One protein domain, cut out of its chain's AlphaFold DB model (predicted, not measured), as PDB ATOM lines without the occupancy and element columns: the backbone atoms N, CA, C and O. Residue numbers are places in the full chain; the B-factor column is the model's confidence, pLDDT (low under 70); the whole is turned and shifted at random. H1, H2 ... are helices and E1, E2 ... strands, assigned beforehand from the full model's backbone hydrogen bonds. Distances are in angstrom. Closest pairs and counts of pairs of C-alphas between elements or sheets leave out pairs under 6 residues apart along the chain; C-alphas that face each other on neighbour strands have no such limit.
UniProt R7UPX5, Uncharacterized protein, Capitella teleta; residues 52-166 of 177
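Overview. This is residues 52 to 166 of the 177 residues of an uncharacterized protein of Capitella teleta (UniProt R7UPX5). A small body holds a three-stranded sheet towards one end and the helix H1 towards the other, joined by long loops, and from this body the long helix H2 sticks out as a free arm. In the sheet, the hairpin of E1 and E2 is extended by the short strand E3, which pairs with the last part of E2, while H1 stands off the sheet. The printed part has 115 residues with two named helices and three named strands, in the order E1, E2, H1, E3, H2; the sheet runs E1, E2, E3 and is mixed, and the class is mixed, helices and strands, with 55 residues in named elements, under half of those printed. The whole is loose, with a radius of gyration of the C-alphas of 19.4 A, and spans 65 by 44 by 23 A, the arm making much of the length.

Arrangement. The inner strand of the sheet is E2, residues 76 to 83. Its neighbour E1, residues 68 to 73, is an edge strand, antiparallel to it with 139 degrees between their directions, and the two form a hairpin. The C-alphas of Gly 70 and Glu 79 face each other at 4.5 A, and N 69 and O 80, at 2.7 A, and N 78 and O 71, at 3.0 A, are within hydrogen-bond range. The other edge strand is E3, residues 135 to 137, parallel to E2 with 57 degrees between their directions. Here N 83 and O 136 are 2.8 A apart and N 136 and O 81 are 3.1 A apart, both within hydrogen-bond range. The pairing is staggered: E2 pairs with E1 over residues 76 to 81 and with E3 over residues 81 to 83. Residues 127 to 128 pair with residues 136 to 137 of E3, antiparallel, and residues 56 to 57 pair with residues 123 to 124, also antiparallel. H1, residues 103 to 117, is not on the sheet, with 2 pairs of C-alphas within 10 A, and it is apart from E1. E2, H1 and E3 form a strand-helix-strand unit, two parallel neighbour strands with a helix between them along the chain, and its crossover is right-handed. H2, residues 144 to 166, is not on the sheet either, with 0 pairs of C-alphas within 10 A, and is apart from E1, E2 and H1. In H1 and H2 every O i to N i+4 pair is within hydrogen-bond range.

Along the chain. E2 measures 20.9 A from its first to its last C-alpha, and E1 15.5 A, beginning at C-alpha 68 at (5.302, -20.841, -34.000). E3, three residues, measures 6.7 A. H1 measures 21.4 A, from C-alpha 103 at (-9.553, -23.276, -13.402) to C-alpha 117. H2 is the longest helix, 23 residues and 33.2 A, and ends at C-alpha 166 at (14.947, 25.922, 1.844).

Size, cuts and confidence. The two C-alphas farthest apart are those of Asp 63 and Thr 166, 65.8 A. Residues 143 to 166, of which 144 to 166 belong to H2, stand free; the body without them has 91 residues, spans 45 by 27 by 23 A and has a radius of gyration of 13.3 A. The printed part has no cut. The link from E1 to E2 is tight, that from E3 to H2 is short, and those from E2 to H1, 19 residues, and from H1 to E3, 17 residues, are long. Residues 52 to 67, before E1, also hold no named element. The mean pLDDT of the printed part is 85.6, and residues 52 to 65 are under 70.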
ATOM      1  N   THR A  52      10.837   0.155 -38.933       42.78
ATOM      2  CA  THR A  52       9.390   0.088 -38.965       42.78
ATOM      3  C   THR A  52       8.995  -1.352 -38.657       42.78
ATOM      4  O   THR A  52       9.644  -2.245 -39.199       42.78
ATOM      5  N   PRO A  53       7.993  -1.610 -37.794       49.91
ATOM      6  CA  PRO A  53       7.585  -2.970 -37.472       49.91
ATOM      7  C   PRO A  53       7.320  -3.719 -38.777       49.91
ATOM      8  O   PRO A  53       6.331  -3.455 -39.465       49.91
ATOM      9  N   GLY A  54       8.247  -4.607 -39.143       53.88
ATOM     10  CA  GLY A  54       8.046  -5.548 -40.224       53.88
ATOM     11  C   GLY A  54       6.831  -6.355 -39.821       53.88
ATOM     12  O   GLY A  54       6.830  -6.989 -38.768       53.88
ATOM     13  N   ALA A  55       5.748  -6.240 -40.583       52.84
ATOM     14  CA  ALA A  55       4.555  -7.012 -40.305       52.84
ATOM     15  C   ALA A  55       4.929  -8.493 -40.446       52.84
ATOM     16  O   ALA A  55       5.091  -8.989 -41.560       52.84
ATOM     17  N   ALA A  56       5.108  -9.181 -39.318       55.12
ATOM     18  CA  ALA A  56       5.327 -10.614 -39.321       55.12
ATOM     19  C   ALA A  56       4.067 -11.278 -39.882       55.12
ATOM     20  O   ALA A  56       2.934 -10.983 -39.475       55.12
ATOM     21  N   ARG A  57       4.265 -12.140 -40.875       55.84
ATOM     22  CA  ARG A  57       3.192 -12.912 -41.482       55.84
ATOM     23  C   ARG A  57       3.229 -14.298 -40.868       55.84
ATOM     24  O   ARG A  57       4.032 -15.121 -41.276       55.84
ATOM     25  N   LEU A  58       2.337 -14.534 -39.910       54.91
ATOM     26  CA  LEU A  58       2.253 -15.823 -39.249       54.91
ATOM     27  C   LEU A  58       1.704 -16.905 -40.175       54.91
ATOM     28  O   LEU A  58       0.524 -16.878 -40.555       54.91
ATOM     29  N   ASP A  59       2.533 -17.914 -40.399       59.00
ATOM     30  CA  ASP A  59       2.060 -19.273 -40.595       59.00
ATOM     31  C   ASP A  59       2.072 -19.942 -39.223       59.00
ATOM     32  O   ASP A  59       3.126 -20.210 -38.658       59.00
ATOM     33  N   VAL A  60       0.883 -20.115 -38.641       59.91
ATOM     34  CA  VAL A  60       0.757 -20.814 -37.363       59.91
ATOM     35  C   VAL A  60       0.812 -22.306 -37.655       59.91
ATOM     36  O   VAL A  60      -0.176 -22.866 -38.139       59.91
ATOM     37  N   SER A  61       1.940 -22.940 -37.346       62.19
ATOM     38  CA  SER A  61       1.947 -24.372 -37.056       62.19
ATOM     39  C   SER A  61       1.718 -24.528 -35.562       62.19
ATOM     40  O   SER A  61       2.469 -23.994 -34.751       62.19
ATOM     41  N   SER A  62       0.625 -25.193 -35.202       58.12
ATOM     42  CA  SER A  62       0.365 -25.581 -33.822       58.12
ATOM     43  C   SER A  62       0.809 -27.030 -33.699       58.12
ATOM     44  O   SER A  62      -0.018 -27.929 -33.853       58.12
ATOM     45  N   ASP A  63       2.105 -27.240 -33.515       56.69
ATOM     46  CA  ASP A  63       2.661 -28.491 -33.005       56.69
ATOM     47  C   ASP A  63       2.938 -28.267 -31.511       56.69
ATOM     48  O   ASP A  63       3.504 -27.243 -31.146       56.69
ATOM     49  N   ASP A  64       2.436 -29.167 -30.665       57.59
ATOM     50  CA  ASP A  64       2.815 -29.330 -29.252       57.59
ATOM     51  C   ASP A  64       2.966 -28.032 -28.416       57.59
ATOM     52  O   ASP A  64       4.067 -27.599 -28.098       57.59
ATOM     53  N   ASP A  65       1.837 -27.426 -28.024       66.38
ATOM     54  CA  ASP A  65       1.721 -26.345 -27.017       66.38
ATOM     55  C   ASP A  65       2.459 -25.013 -27.292       66.38
ATOM     56  O   ASP A  65       2.368 -24.067 -26.500       66.38
ATOM     57  N   GLU A  66       3.110 -24.871 -28.448       76.75
ATOM     58  CA  GLU A  66       3.775 -23.636 -28.864       76.75
ATOM     59  C   GLU A  66       3.082 -22.951 -30.052       76.75
ATOM     60  O   GLU A  66       2.519 -23.576 -30.956       76.75
ATOM     61  N   ILE A  67       3.121 -21.613 -30.057       80.94
ATOM     62  CA  ILE A  67       2.708 -20.808 -31.210       80.94
ATOM     63  C   ILE A  67       3.966 -20.420 -31.977       80.94
ATOM     64  O   ILE A  67       4.681 -19.486 -31.598       80.94
ATOM     65  N   ILE A  68       4.211 -21.135 -33.073       85.06
ATOM     66  CA  ILE A  68       5.302 -20.841 -34.000       85.06
ATOM     67  C   ILE A  68       4.845 -19.755 -34.973       85.06
ATOM     68  O   ILE A  68       3.719 -19.769 -35.482       85.06
ATOM     69  N   VAL A  69       5.724 -18.786 -35.207       83.75
ATOM     70  CA  VAL A  69       5.491 -17.635 -36.071       83.75
ATOM     71  C   VAL A  69       6.577 -17.548 -37.124       83.75
ATOM     72  O   VAL A  69       7.754 -17.394 -36.820       83.75
ATOM     73  N   GLY A  70       6.167 -17.621 -38.385       83.19
ATOM     74  CA  GLY A  70       7.023 -17.255 -39.503       83.19
ATOM     75  C   GLY A  70       7.179 -15.738 -39.599       83.19
ATOM     76  O   GLY A  70       6.200 -14.989 -39.511       83.19
ATOM     77  N   TYR A  71       8.397 -15.257 -39.826       79.69
ATOM     78  CA  TYR A  71       8.619 -13.900 -40.309       79.69
ATOM     79  C   TYR A  71       9.540 -13.915 -41.527       79.69
ATOM     80  O   TYR A  71      10.477 -14.704 -41.630       79.69
ATOM     81  N   GLN A  72       9.253 -13.030 -42.482       79.81
ATOM     82  CA  GLN A  72      10.073 -12.858 -43.673       79.81
ATOM     83  C   GLN A  72      10.965 -11.634 -43.477       79.81
ATOM     84  O   GLN A  72      10.531 -10.499 -43.672       79.81
ATOM     85  N   GLY A  73      12.193 -11.873 -43.015       71.81
ATOM     86  CA  GLY A  73      13.208 -10.843 -42.809       71.81
ATOM     87  C   GLY A  73      14.119 -10.654 -44.023       71.81
ATOM     88  O   GLY A  73      13.990 -11.329 -45.045       71.81
ATOM     89  N   SER A  74      15.107  -9.770 -43.884       72.94
ATOM     90  CA  SER A  74      16.183  -9.569 -44.871       72.94
ATOM     91  C   SER A  74      17.006 -10.838 -45.139       72.94
ATOM     92  O   SER A  74      17.568 -10.987 -46.221       72.94
ATOM     93  N   HIS A  75      17.042 -11.764 -44.178       76.62
ATOM     94  CA  HIS A  75      17.785 -13.025 -44.245       76.62
ATOM     95  C   HIS A  75      16.942 -14.233 -44.693       76.62
ATOM     96  O   HIS A  75      17.437 -15.357 -44.677       76.62
ATOM     97  N   GLY A  76      15.693 -14.018 -45.119       83.88
ATOM     98  CA  GLY A  76      14.783 -15.081 -45.547       83.88
ATOM     99  C   GLY A  76      13.645 -15.339 -44.561       83.88
ATOM    100  O   GLY A  76      13.329 -14.500 -43.717       83.88
ATOM    101  N   TYR A  77      12.985 -16.484 -44.732       84.06
ATOM    102  CA  TYR A  77      11.921 -16.944 -43.843       84.06
ATOM    103  C   TYR A  77      12.538 -17.612 -42.617       84.06
ATOM    104  O   TYR A  77      13.347 -18.528 -42.763       84.06
ATOM    105  N   VAL A  78      12.165 -17.144 -41.434       87.06
ATOM    106  CA  VAL A  78      12.617 -17.694 -40.157       87.06
ATOM    107  C   VAL A  78      11.388 -18.002 -39.315       87.06
ATOM    108  O   VAL A  78      10.473 -17.183 -39.216       87.06
ATOM    109  N   GLU A  79      11.375 -19.195 -38.734       88.88
ATOM    110  CA  GLU A  79      10.387 -19.609 -37.746       88.88
ATOM    111  C   GLU A  79      10.884 -19.231 -36.349       88.88
ATOM    112  O   GLU A  79      12.043 -19.466 -35.994       88.88
ATOM    113  N   SER A  80      10.000 -18.634 -35.558       88.31
ATOM    114  CA  SER A  80      10.291 -18.166 -34.206       88.31
ATOM    115  C   SER A  80       9.157 -18.546 -33.264       88.31
ATOM    116  O   SER A  80       8.004 -18.617 -33.680       88.31
ATOM    117  N   THR A  81       9.446 -18.719 -31.980       90.38
ATOM    118  CA  THR A  81       8.396 -18.886 -30.966       90.38
ATOM    119  C   THR A  81       7.860 -17.512 -30.565       90.38
ATOM    120  O   THR A  81       8.630 -16.574 -30.312       90.38
ATOM    121  N   LEU A  82       6.531 -17.368 -30.527       91.31
ATOM    122  CA  LEU A  82       5.874 -16.152 -30.051       91.31
ATOM    123  C   LEU A  82       5.761 -16.164 -28.534       91.31
ATOM    124  O   LEU A  82       5.034 -16.974 -27.981       91.31
ATOM    125  N   PHE A  83       6.385 -15.200 -27.878       92.88
ATOM    126  CA  PHE A  83       6.256 -14.951 -26.449       92.88
ATOM    127  C   PHE A  83       5.297 -13.792 -26.190       92.88
ATOM    128  O   PHE A  83       5.243 -12.824 -26.961       92.88
ATOM    129  N   ASP A  84       4.537 -13.853 -25.097       92.62
ATOM    130  CA  ASP A  84       3.565 -12.801 -24.802       92.62
ATOM    131  C   ASP A  84       4.214 -11.458 -24.463       92.62
ATOM    132  O   ASP A  84       3.831 -10.403 -24.986       92.62
ATOM    133  N   ASP A  85       5.216 -11.524 -23.596       93.31
ATOM    134  CA  ASP A  85       6.028 -10.408 -23.136       93.31
ATOM    135  C   ASP A  85       7.417 -10.890 -22.685       93.31
ATOM    136  O   ASP A  85       7.727 -12.087 -22.691       93.31
ATOM    137  N   GLU A  86       8.266  -9.954 -22.263       91.12
ATOM    138  CA  GLU A  86       9.637 -10.243 -21.843       91.12
ATOM    139  C   GLU A  86       9.742 -11.151 -20.608       91.12
ATOM    140  O   GLU A  86      10.801 -11.724 -20.371       91.12
ATOM    141  N   SER A  87       8.680 -11.308 -19.811       89.94
ATOM    142  CA  SER A  87       8.694 -12.178 -18.625       89.94
ATOM    143  C   SER A  87       8.563 -13.666 -18.957       89.94
ATOM    144  O   SER A  87       8.910 -14.514 -18.133       89.94
ATOM    145  N   SER A  88       8.090 -13.979 -20.166       88.62
ATOM    146  CA  SER A  88       7.897 -15.351 -20.650       88.62
ATOM    147  C   SER A  88       9.092 -15.922 -21.422       88.62
ATOM    148  O   SER A  88       9.137 -17.123 -21.653       88.62
ATOM    149  N   ILE A  89      10.089 -15.099 -21.765       86.94
ATOM    150  CA  ILE A  89      11.200 -15.463 -22.668       86.94
ATOM    151  C   ILE A  89      12.057 -16.640 -22.171       86.94
ATOM    152  O   ILE A  89      12.590 -17.395 -22.984       86.94
ATOM    153  N   ASP A  90      12.230 -16.770 -20.856       86.69
ATOM    154  CA  ASP A  90      13.064 -17.815 -20.247       86.69
ATOM    155  C   ASP A  90      12.230 -18.967 -19.665       86.69
ATOM    156  O   ASP A  90      12.746 -19.829 -18.953       86.69
ATOM    157  N   ARG A  91      10.925 -18.975 -19.950       86.44
ATOM    158  CA  ARG A  91       9.997 -20.016 -19.512       86.44
ATOM    159  C   ARG A  91       9.756 -21.032 -20.629       86.44
ATOM    160  O   ARG A  91      10.090 -20.790 -21.782       86.44
ATOM    161  N   GLN A  92       9.180 -22.177 -20.262       85.38
ATOM    162  CA  GLN A  92       8.893 -23.261 -21.206       85.38
ATOM    163  C   GLN A  92       7.703 -22.933 -22.119       85.38
ATOM    164  O   GLN A  92       7.738 -23.271 -23.293       85.38
ATOM    165  N   CYS A  93       6.672 -22.248 -21.613       85.12
ATOM    166  CA  CYS A  93       5.495 -21.904 -22.410       85.12
ATOM    167  C   CYS A  93       5.590 -20.489 -23.003       85.12
ATOM    168  O   CYS A  93       6.123 -19.554 -22.406       85.12
ATOM    169  N   SER A  94       4.956 -20.309 -24.158       87.56
ATOM    170  CA  SER A  94       4.824 -19.021 -24.856       87.56
ATOM    171  C   SER A  94       3.915 -18.006 -24.141       87.56
ATOM    172  O   SER A  94       4.083 -16.791 -24.287       87.56
ATOM    173  N   PHE A  95       2.937 -18.494 -23.371       90.31
ATOM    174  CA  PHE A  95       1.899 -17.683 -22.743       90.31
ATOM    175  C   PHE A  95       1.600 -18.160 -21.321       90.31
ATOM    176  O   PHE A  95       1.301 -19.330 -21.097       90.31
ATOM    177  N   TYR A  96       1.625 -17.225 -20.369       87.81
ATOM    178  CA  TYR A  96       1.230 -17.449 -18.980       87.81
ATOM    179  C   TYR A  96       0.145 -16.430 -18.618       87.81
ATOM    180  O   TYR A  96       0.468 -15.258 -18.397       87.81
ATOM    181  N   PRO A  97      -1.144 -16.819 -18.596       88.12
ATOM    182  CA  PRO A  97      -2.187 -15.904 -18.165       88.12
ATOM    183  C   PRO A  97      -2.007 -15.555 -16.677       88.12
ATOM    184  O   PRO A  97      -1.433 -16.343 -15.921       88.12
ATOM    185  N   PRO A  98      -2.514 -14.395 -16.221       87.88
ATOM    186  CA  PRO A  98      -2.630 -14.120 -14.794       87.88
ATOM    187  C   PRO A  98      -3.398 -15.252 -14.112       87.88
ATOM    188  O   PRO A  98      -4.434 -15.665 -14.629       87.88
ATOM    189  N   CYS A  99      -2.924 -15.721 -12.958       89.12
ATOM    190  CA  CYS A  99      -3.598 -16.782 -12.218       89.12
ATOM    191  C   CYS A  99      -4.966 -16.292 -11.728       89.12
ATOM    192  O   CYS A  99      -5.063 -15.464 -10.820       89.12
ATOM    193  N   LEU A 100      -6.028 -16.800 -12.342       91.75
ATOM    194  CA  LEU A 100      -7.403 -16.589 -11.911       91.75
ATOM    195  C   LEU A 100      -7.805 -17.682 -10.921       91.75
ATOM    196  O   LEU A 100      -7.278 -18.793 -10.943       91.75
ATOM    197  N   THR A 101      -8.752 -17.363 -10.038       90.81
ATOM    198  CA  THR A 101      -9.211 -18.283  -8.985       90.81
ATOM    199  C   THR A 101      -9.882 -19.535  -9.539       90.81
ATOM    200  O   THR A 101      -9.852 -20.584  -8.904       90.81
ATOM    201  N   SER A 102     -10.521 -19.415 -10.701       94.94
ATOM    202  CA  SER A 102     -11.218 -20.509 -11.364       94.94
ATOM    203  C   SER A 102     -10.304 -21.177 -12.382       94.94
ATOM    204  O   SER A 102      -9.636 -20.505 -13.172       94.94
ATOM    205  N   LYS A 103     -10.305 -22.512 -12.404       90.50
ATOM    206  CA  LYS A 103      -9.553 -23.276 -13.402       90.50
ATOM    207  C   LYS A 103     -10.080 -22.968 -14.803       90.50
ATOM    208  O   LYS A 103      -9.302 -22.754 -15.727       90.50
ATOM    209  N   GLU A 104     -11.399 -22.899 -14.929       94.50
ATOM    210  CA  GLU A 104     -12.125 -22.602 -16.158       94.50
ATOM    211  C   GLU A 104     -11.741 -21.233 -16.722       94.50
ATOM    212  O   GLU A 104     -11.491 -21.131 -17.918       94.50
ATOM    213  N   ASP A 105     -11.588 -20.212 -15.873       93.69
ATOM    214  CA  ASP A 105     -11.211 -18.871 -16.337       93.69
ATOM    215  C   ASP A 105      -9.774 -18.845 -16.887       93.69
ATOM    216  O   ASP A 105      -9.494 -18.173 -17.882       93.69
ATOM    217  N   ASN A 106      -8.855 -19.607 -16.278       89.50
ATOM    218  CA  ASN A 106      -7.489 -19.757 -16.790       89.50
ATOM    219  C   ASN A 106      -7.483 -20.470 -18.151       89.50
ATOM    220  O   ASN A 106      -6.820 -20.010 -19.083       89.50
ATOM    221  N   TYR A 107      -8.258 -21.552 -18.296       91.62
ATOM    222  CA  TYR A 107      -8.425 -22.232 -19.584       91.62
ATOM    223  C   TYR A 107      -9.024 -21.308 -20.642       91.62
ATOM    224  O   TYR A 107      -8.545 -21.283 -21.775       91.62
ATOM    225  N   ASP A 108     -10.046 -20.532 -20.287       94.81
ATOM    226  CA  ASP A 108     -10.673 -19.591 -21.208       94.81
ATOM    227  C   ASP A 108      -9.708 -18.475 -21.624       94.81
ATOM    228  O   ASP A 108      -9.725 -18.064 -22.785       94.81
ATOM    229  N   ALA A 109      -8.806 -18.034 -20.740       93.06
ATOM    230  CA  ALA A 109      -7.753 -17.079 -21.081       93.06
ATOM    231  C   ALA A 109      -6.750 -17.652 -22.099       93.06
ATOM    232  O   ALA A 109      -6.463 -16.993 -23.103       93.06
ATOM    233  N   VAL A 110      -6.262 -18.883 -21.887       91.19
ATOM    234  CA  VAL A 110      -5.384 -19.589 -22.845       91.19
ATOM    235  C   VAL A 110      -6.101 -19.785 -24.176       91.19
ATOM    236  O   VAL A 110      -5.598 -19.400 -25.229       91.19
ATOM    237  N   ARG A 111      -7.339 -20.277 -24.140       92.38
ATOM    238  CA  ARG A 111      -8.155 -20.482 -25.338       92.38
ATOM    239  C   ARG A 111      -8.395 -19.180 -26.094       92.38
ATOM    240  O   ARG A 111      -8.364 -19.159 -27.322       92.38
ATOM    241  N   HIS A 112      -8.657 -18.078 -25.395       93.25
ATOM    242  CA  HIS A 112      -8.826 -16.776 -26.033       93.25
ATOM    243  C   HIS A 112      -7.535 -16.319 -26.716       93.25
ATOM    244  O   HIS A 112      -7.584 -15.809 -27.838       93.25
ATOM    245  N   TYR A 113      -6.390 -16.548 -26.070       90.69
ATOM    246  CA  TYR A 113      -5.077 -16.263 -26.631       90.69
ATOM    247  C   TYR A 113      -4.826 -17.058 -27.919       90.69
ATOM    248  O   TYR A 113      -4.542 -16.461 -28.960       90.69
ATOM    249  N   GLU A 114      -5.050 -18.372 -27.905       88.06
ATOM    250  CA  GLU A 114      -4.947 -19.231 -29.093       88.06
ATOM    251  C   GLU A 114      -5.900 -18.796 -30.212       88.06
ATOM    252  O   GLU A 114      -5.522 -18.716 -31.379       88.06
ATOM    253  N   LEU A 115      -7.149 -18.454 -29.886       89.69
ATOM    254  CA  LEU A 115      -8.113 -17.993 -30.889       89.69
ATOM    255  C   LEU A 115      -7.715 -16.649 -31.507       89.69
ATOM    256  O   LEU A 115      -8.101 -16.366 -32.647       89.69
ATOM    257  N   GLN A 116      -6.988 -15.811 -30.771       89.62
ATOM    258  CA  GLN A 116      -6.562 -14.498 -31.232       89.62
ATOM    259  C   GLN A 116      -5.259 -14.557 -32.039       89.62
ATOM    260  O   GLN A 116      -5.183 -13.896 -33.079       89.62
ATOM    261  N   TYR A 117      -4.279 -15.344 -31.583       87.38
ATOM    262  CA  TYR A 117      -2.902 -15.364 -32.100       87.38
ATOM    263  C   TYR A 117      -2.499 -16.678 -32.771       87.38
ATOM    264  O   TYR A 117      -1.652 -16.661 -33.653       87.38
ATOM    265  N   GLY A 118      -3.151 -17.791 -32.434       84.00
ATOM    266  CA  GLY A 118      -2.918 -19.115 -33.020       84.00
ATOM    267  C   GLY A 118      -3.724 -19.400 -34.294       84.00
ATOM    268  O   GLY A 118      -3.747 -20.526 -34.785       84.00
ATOM    269  N   ARG A 119      -4.418 -18.408 -34.868       80.06
ATOM    270  CA  ARG A 119      -5.103 -18.582 -36.161       80.06
ATOM    271  C   ARG A 119      -4.153 -18.300 -37.319       80.06
ATOM    272  O   ARG A 119      -3.648 -17.185 -37.446       80.06
ATOM    273  N   SER A 120      -4.011 -19.275 -38.213       76.00
ATOM    274  CA  SER A 120      -3.282 -19.133 -39.476       76.00
ATOM    275  C   SER A 120      -3.756 -17.912 -40.281       76.00
ATOM    276  O   SER A 120      -4.948 -17.583 -40.292       76.00
ATOM    277  N   HIS A 121      -2.831 -17.267 -40.995       76.38
ATOM    278  CA  HIS A 121      -3.087 -16.133 -41.900       76.38
ATOM    279  C   HIS A 121      -3.533 -14.818 -41.239       76.38
ATOM    280  O   HIS A 121      -4.044 -13.929 -41.928       76.38
ATOM    281  N   ARG A 122      -3.330 -14.641 -39.930       79.12
ATOM    282  CA  ARG A 122      -3.449 -13.326 -39.287       79.12
ATOM    283  C   ARG A 122      -2.073 -12.716 -39.064       79.12
ATOM    284  O   ARG A 122      -1.231 -13.309 -38.410       79.12
ATOM    285  N   SER A 123      -1.866 -11.504 -39.567       80.94
ATOM    286  CA  SER A 123      -0.693 -10.694 -39.229       80.94
ATOM    287  C   SER A 123      -0.982  -9.838 -37.999       80.94
ATOM    288  O   SER A 123      -2.052  -9.229 -37.902       80.94
ATOM    289  N   PHE A 124      -0.015  -9.724 -37.098       82.88
ATOM    290  CA  PHE A 124      -0.057  -8.778 -35.987       82.88
ATOM    291  C   PHE A 124       1.317  -8.143 -35.775       82.88
ATOM    292  O   PHE A 124       2.336  -8.646 -36.239       82.88
ATOM    293  N   SER A 125       1.329  -7.001 -35.091       85.50
ATOM    294  CA  SER A 125       2.574  -6.327 -34.739       85.50
ATOM    295  C   SER A 125       3.252  -7.061 -33.588       85.50
ATOM    296  O   SER A 125       2.607  -7.370 -32.584       85.50
ATOM    297  N   CYS A 126       4.540  -7.325 -33.747       88.62
ATOM    298  CA  CYS A 126       5.394  -7.952 -32.754       88.62
ATOM    299  C   CYS A 126       6.768  -7.279 -32.761       88.62
ATOM    300  O   CYS A 126       7.069  -6.423 -33.596       88.62
ATOM    301  N   LEU A 127       7.577  -7.627 -31.773       90.25
ATOM    302  CA  LEU A 127       8.909  -7.103 -31.549       90.25
ATOM    303  C   LEU A 127       9.891  -8.228 -31.826       90.25
ATOM    304  O   LEU A 127       9.820  -9.289 -31.208       90.25
ATOM    305  N   PHE A 128      10.782  -7.971 -32.767       87.75
ATOM    306  CA  PHE A 128      11.838  -8.886 -33.153       87.75
ATOM    307  C   PHE A 128      13.129  -8.528 -32.411       87.75
ATOM    308  O   PHE A 128      13.476  -7.347 -32.325       87.75
ATOM    309  N   ASP A 129      13.813  -9.540 -31.877       86.75
ATOM    310  CA  ASP A 129      15.133  -9.399 -31.262       86.75
ATOM    311  C   ASP A 129      16.214  -9.824 -32.278       86.75
ATOM    312  O   ASP A 129      16.319 -11.017 -32.584       86.75
ATOM    313  N   PRO A 130      17.010  -8.885 -32.829       85.62
ATOM    314  CA  PRO A 130      18.026  -9.213 -33.826       85.62
ATOM    315  C   PRO A 130      19.143 -10.108 -33.281       85.62
ATOM    316  O   PRO A 130      19.753 -10.839 -34.060       85.62
ATOM    317  N   ASP A 131      19.384 -10.102 -31.967       90.19
ATOM    318  CA  ASP A 131      20.416 -10.932 -31.341       90.19
ATOM    319  C   ASP A 131      19.934 -12.381 -31.134       90.19
ATOM    320  O   ASP A 131      20.738 -13.308 -31.011       90.19
ATOM    321  N   LYS A 132      18.610 -12.597 -31.103       89.31
ATOM    322  CA  LYS A 132      17.965 -13.900 -30.876       89.31
ATOM    323  C   LYS A 132      16.782 -14.098 -31.834       89.31
ATOM    324  O   LYS A 132      15.629 -14.054 -31.401       89.31
ATOM    325  N   PRO A 133      17.035 -14.414 -33.118       86.69
ATOM    326  CA  PRO A 133      15.996 -14.459 -34.146       86.69
ATOM    327  C   PRO A 133      14.947 -15.562 -33.939       86.69
ATOM    328  O   PRO A 133      13.868 -15.507 -34.519       86.69
ATOM    329  N   SER A 134      15.227 -16.557 -33.093       88.31
ATOM    330  CA  SER A 134      14.262 -17.598 -32.723       88.31
ATOM    331  C   SER A 134      13.156 -17.105 -31.785       88.31
ATOM    332  O   SER A 134      12.240 -17.865 -31.477       88.31
ATOM    333  N   ARG A 135      13.217 -15.850 -31.316       89.06
ATOM    334  CA  ARG A 135      12.298 -15.303 -30.315       89.06
ATOM    335  C   ARG A 135      11.615 -14.048 -30.837       89.06
ATOM    336  O   ARG A 135      12.263 -13.106 -31.288       89.06
ATOM    337  N   VAL A 136      10.293 -14.019 -30.724       91.06
ATOM    338  CA  VAL A 136       9.476 -12.860 -31.088       91.06
ATOM    339  C   VAL A 136       8.563 -12.519 -29.923       91.06
ATOM    340  O   VAL A 136       7.914 -13.394 -29.363       91.06
ATOM    341  N   ILE A 137       8.494 -11.243 -29.550       92.75
ATOM    342  CA  ILE A 137       7.749 -10.790 -28.372       92.75
ATOM    343  C   ILE A 137       6.527  -9.996 -28.826       92.75
ATOM    344  O   ILE A 137       6.637  -9.054 -29.611       92.75
ATOM    345  N   ARG A 138       5.339 -10.324 -28.320       92.44
ATOM    346  CA  ARG A 138       4.104  -9.626 -28.708       92.44
ATOM    347  C   ARG A 138       4.025  -8.220 -28.111       92.44
ATOM    348  O   ARG A 138       3.637  -7.275 -28.801       92.44
ATOM    349  N   ARG A 139       4.323  -8.064 -26.819       91.81
ATOM    350  CA  ARG A 139       4.152  -6.798 -26.085       91.81
ATOM    351  C   ARG A 139       5.379  -6.465 -25.253       91.81
ATOM    352  O   ARG A 139       5.990  -7.346 -24.672       91.81
ATOM    353  N   ARG A 140       5.669  -5.165 -25.129       91.62
ATOM    354  CA  ARG A 140       6.623  -4.681 -24.125       91.62
ATOM    355  C   ARG A 140       5.971  -4.626 -22.753       91.62
ATOM    356  O   ARG A 140       4.918  -3.993 -22.606       91.62
ATOM    357  N   ARG A 141       6.653  -5.166 -21.750       89.81
ATOM    358  CA  ARG A 141       6.327  -5.078 -20.324       89.81
ATOM    359  C   ARG A 141       6.293  -3.624 -19.881       89.81
ATOM    360  O   ARG A 141       5.335  -3.178 -19.252       89.81
ATOM    361  N   PHE A 142       7.299  -2.848 -20.280       90.12
ATOM    362  CA  PHE A 142       7.391  -1.432 -19.944       90.12
ATOM    363  C   PHE A 142       6.961  -0.552 -21.114       90.12
ATOM    364  O   PHE A 142       7.655  -0.386 -22.116       90.12
ATOM    365  N   LYS A 143       5.791   0.066 -20.959       91.31
ATOM    366  CA  LYS A 143       5.339   1.149 -21.846       91.31
ATOM    367  C   LYS A 143       6.026   2.463 -21.475       91.31
ATOM    368  O   LYS A 143       6.302   2.695 -20.301       91.31
ATOM    369  N   LEU A 144       6.179   3.363 -22.450       91.31
ATOM    370  CA  LEU A 144       6.790   4.690 -22.274       91.31
ATOM    371  C   LEU A 144       6.245   5.455 -21.054       91.31
ATOM    372  O   LEU A 144       7.014   6.060 -20.313       91.31
ATOM    373  N   HIS A 145       4.933   5.383 -20.804       94.94
ATOM    374  CA  HIS A 145       4.318   6.084 -19.676       94.94
ATOM    375  C   HIS A 145       4.835   5.611 -18.307       94.94
ATOM    376  O   HIS A 145       4.913   6.429 -17.399       94.94
ATOM    377  N   HIS A 146       5.235   4.340 -18.151       93.12
ATOM    378  CA  HIS A 146       5.808   3.842 -16.895       93.12
ATOM    379  C   HIS A 146       7.164   4.493 -16.618       93.12
ATOM    380  O   HIS A 146       7.429   4.921 -15.497       93.12
ATOM    381  N   VAL A 147       7.998   4.622 -17.654       94.69
ATOM    382  CA  VAL A 147       9.316   5.269 -17.559       94.69
ATOM    383  C   VAL A 147       9.154   6.751 -17.228       94.69
ATOM    384  O   VAL A 147       9.785   7.252 -16.300       94.69
ATOM    385  N   VAL A 148       8.258   7.443 -17.939       97.06
ATOM    386  CA  VAL A 148       7.961   8.860 -17.685       97.06
ATOM    387  C   VAL A 148       7.453   9.056 -16.260       97.06
ATOM    388  O   VAL A 148       7.947   9.925 -15.553       97.06
ATOM    389  N   HIS A 149       6.514   8.226 -15.811       96.44
ATOM    390  CA  HIS A 149       5.975   8.295 -14.458       96.44
ATOM    391  C   HIS A 149       7.069   8.087 -13.400       96.44
ATOM    392  O   HIS A 149       7.168   8.880 -12.467       96.44
ATOM    393  N   GLY A 150       7.941   7.086 -13.574       96.25
ATOM    394  CA  GLY A 150       9.064   6.847 -12.662       96.25
ATOM    395  C   GLY A 150      10.029   8.034 -12.565       96.25
ATOM    396  O   GLY A 150      10.456   8.399 -11.468       96.25
ATOM    397  N   LEU A 151      10.317   8.702 -13.687       97.56
ATOM    398  CA  LEU A 151      11.175   9.892 -13.707       97.56
ATOM    399  C   LEU A 151      10.489  11.115 -13.088       97.56
ATOM    400  O   LEU A 151      11.091  11.813 -12.273       97.56
ATOM    401  N   VAL A 152       9.225  11.360 -13.442       98.25
ATOM    402  CA  VAL A 152       8.456  12.525 -12.979       98.25
ATOM    403  C   VAL A 152       8.323  12.525 -11.459       98.25
ATOM    404  O   VAL A 152       8.590  13.550 -10.834       98.25
ATOM    405  N   TRP A 153       7.975  11.392 -10.845       98.19
ATOM    406  CA  TRP A 153       7.853  11.320  -9.387       98.19
ATOM    407  C   TRP A 153       9.183  11.496  -8.670       98.19
ATOM    408  O   TRP A 153       9.240  12.198  -7.661       98.19
ATOM    409  N   SER A 154      10.258  10.924  -9.211       98.31
ATOM    410  CA  SER A 154      11.600  11.086  -8.647       98.31
ATOM    411  C   SER A 154      12.022  12.561  -8.635       98.31
ATOM    412  O   SER A 154      12.496  13.067  -7.618       98.31
ATOM    413  N   ILE A 155      11.771  13.283  -9.733       98.50
ATOM    414  CA  ILE A 155      12.036  14.726  -9.828       98.50
ATOM    415  C   ILE A 155      11.130  15.515  -8.872       98.50
ATOM    416  O   ILE A 155      11.608  16.407  -8.173       98.50
ATOM    417  N   ALA A 156       9.839  15.186  -8.800       98.38
ATOM    418  CA  ALA A 156       8.890  15.869  -7.922       98.38
ATOM    419  C   ALA A 156       9.261  15.731  -6.435       98.38
ATOM    420  O   ALA A 156       9.223  16.721  -5.703       98.38
ATOM    421  N   LEU A 157       9.665  14.535  -5.991       98.38
ATOM    422  CA  LEU A 157      10.133  14.283  -4.622       98.38
ATOM    423  C   LEU A 157      11.440  15.019  -4.312       98.38
ATOM    424  O   LEU A 157      11.608  15.563  -3.222       98.38
ATOM    425  N   PHE A 158      12.357  15.074  -5.276       98.56
ATOM    426  CA  PHE A 158      13.597  15.826  -5.122       98.56
ATOM    427  C   PHE A 158      13.331  17.330  -4.949       98.56
ATOM    428  O   PHE A 158      13.830  17.952  -4.008       98.56
ATOM    429  N   LEU A 159      12.499  17.915  -5.816       98.50
ATOM    430  CA  LEU A 159      12.152  19.336  -5.749       98.50
ATOM    431  C   LEU A 159      11.369  19.686  -4.480       98.50
ATOM    432  O   LEU A 159      11.620  20.735  -3.886       98.50
ATOM    433  N   SER A 160      10.458  18.819  -4.031       98.56
ATOM    434  CA  SER A 160       9.709  19.045  -2.791       98.56
ATOM    435  C   SER A 160      10.612  18.974  -1.558       98.56
ATOM    436  O   SER A 160      10.505  19.831  -0.679       98.56
ATOM    437  N   SER A 161      11.563  18.037  -1.516       98.56
ATOM    438  CA  SER A 161      12.575  17.958  -0.457       98.56
ATOM    439  C   SER A 161      13.437  19.225  -0.402       98.56
ATOM    440  O   SER A 161      13.621  19.810   0.668       98.56
ATOM    441  N   LEU A 162      13.891  19.718  -1.559       98.44
ATOM    442  CA  LEU A 162      14.665  20.958  -1.654       98.44
ATOM    443  C   LEU A 162      13.843  22.186  -1.224       98.44
ATOM    444  O   LEU A 162      14.346  23.060  -0.513       98.44
ATOM    445  N   ALA A 163      12.568  22.249  -1.609       98.25
ATOM    446  CA  ALA A 163      11.654  23.312  -1.195       98.25
ATOM    447  C   ALA A 163      11.426  23.310   0.327       98.25
ATOM    448  O   ALA A 163      11.484  24.359   0.964       98.25
ATOM    449  N   LEU A 164      11.237  22.138   0.938       97.94
ATOM    450  CA  LEU A 164      11.089  22.010   2.390       97.94
ATOM    451  C   LEU A 164      12.367  22.397   3.136       97.94
ATOM    452  O   LEU A 164      12.301  23.114   4.134       97.94
ATOM    453  N   LEU A 165      13.532  21.974   2.642       97.12
ATOM    454  CA  LEU A 165      14.819  22.340   3.231       97.12
ATOM    455  C   LEU A 165      15.046  23.854   3.168       97.12
ATOM    456  O   LEU A 165      15.399  24.473   4.171       97.12
ATOM    457  N   THR A 166      14.809  24.467   2.007       96.75
ATOM    458  CA  THR A 166      14.947  25.922   1.844       96.75
ATOM    459  C   THR A 166      13.963  26.680   2.732       96.75
ATOM    460  O   THR A 166      14.367  27.639   3.392       96.75
TER     461      THR A 166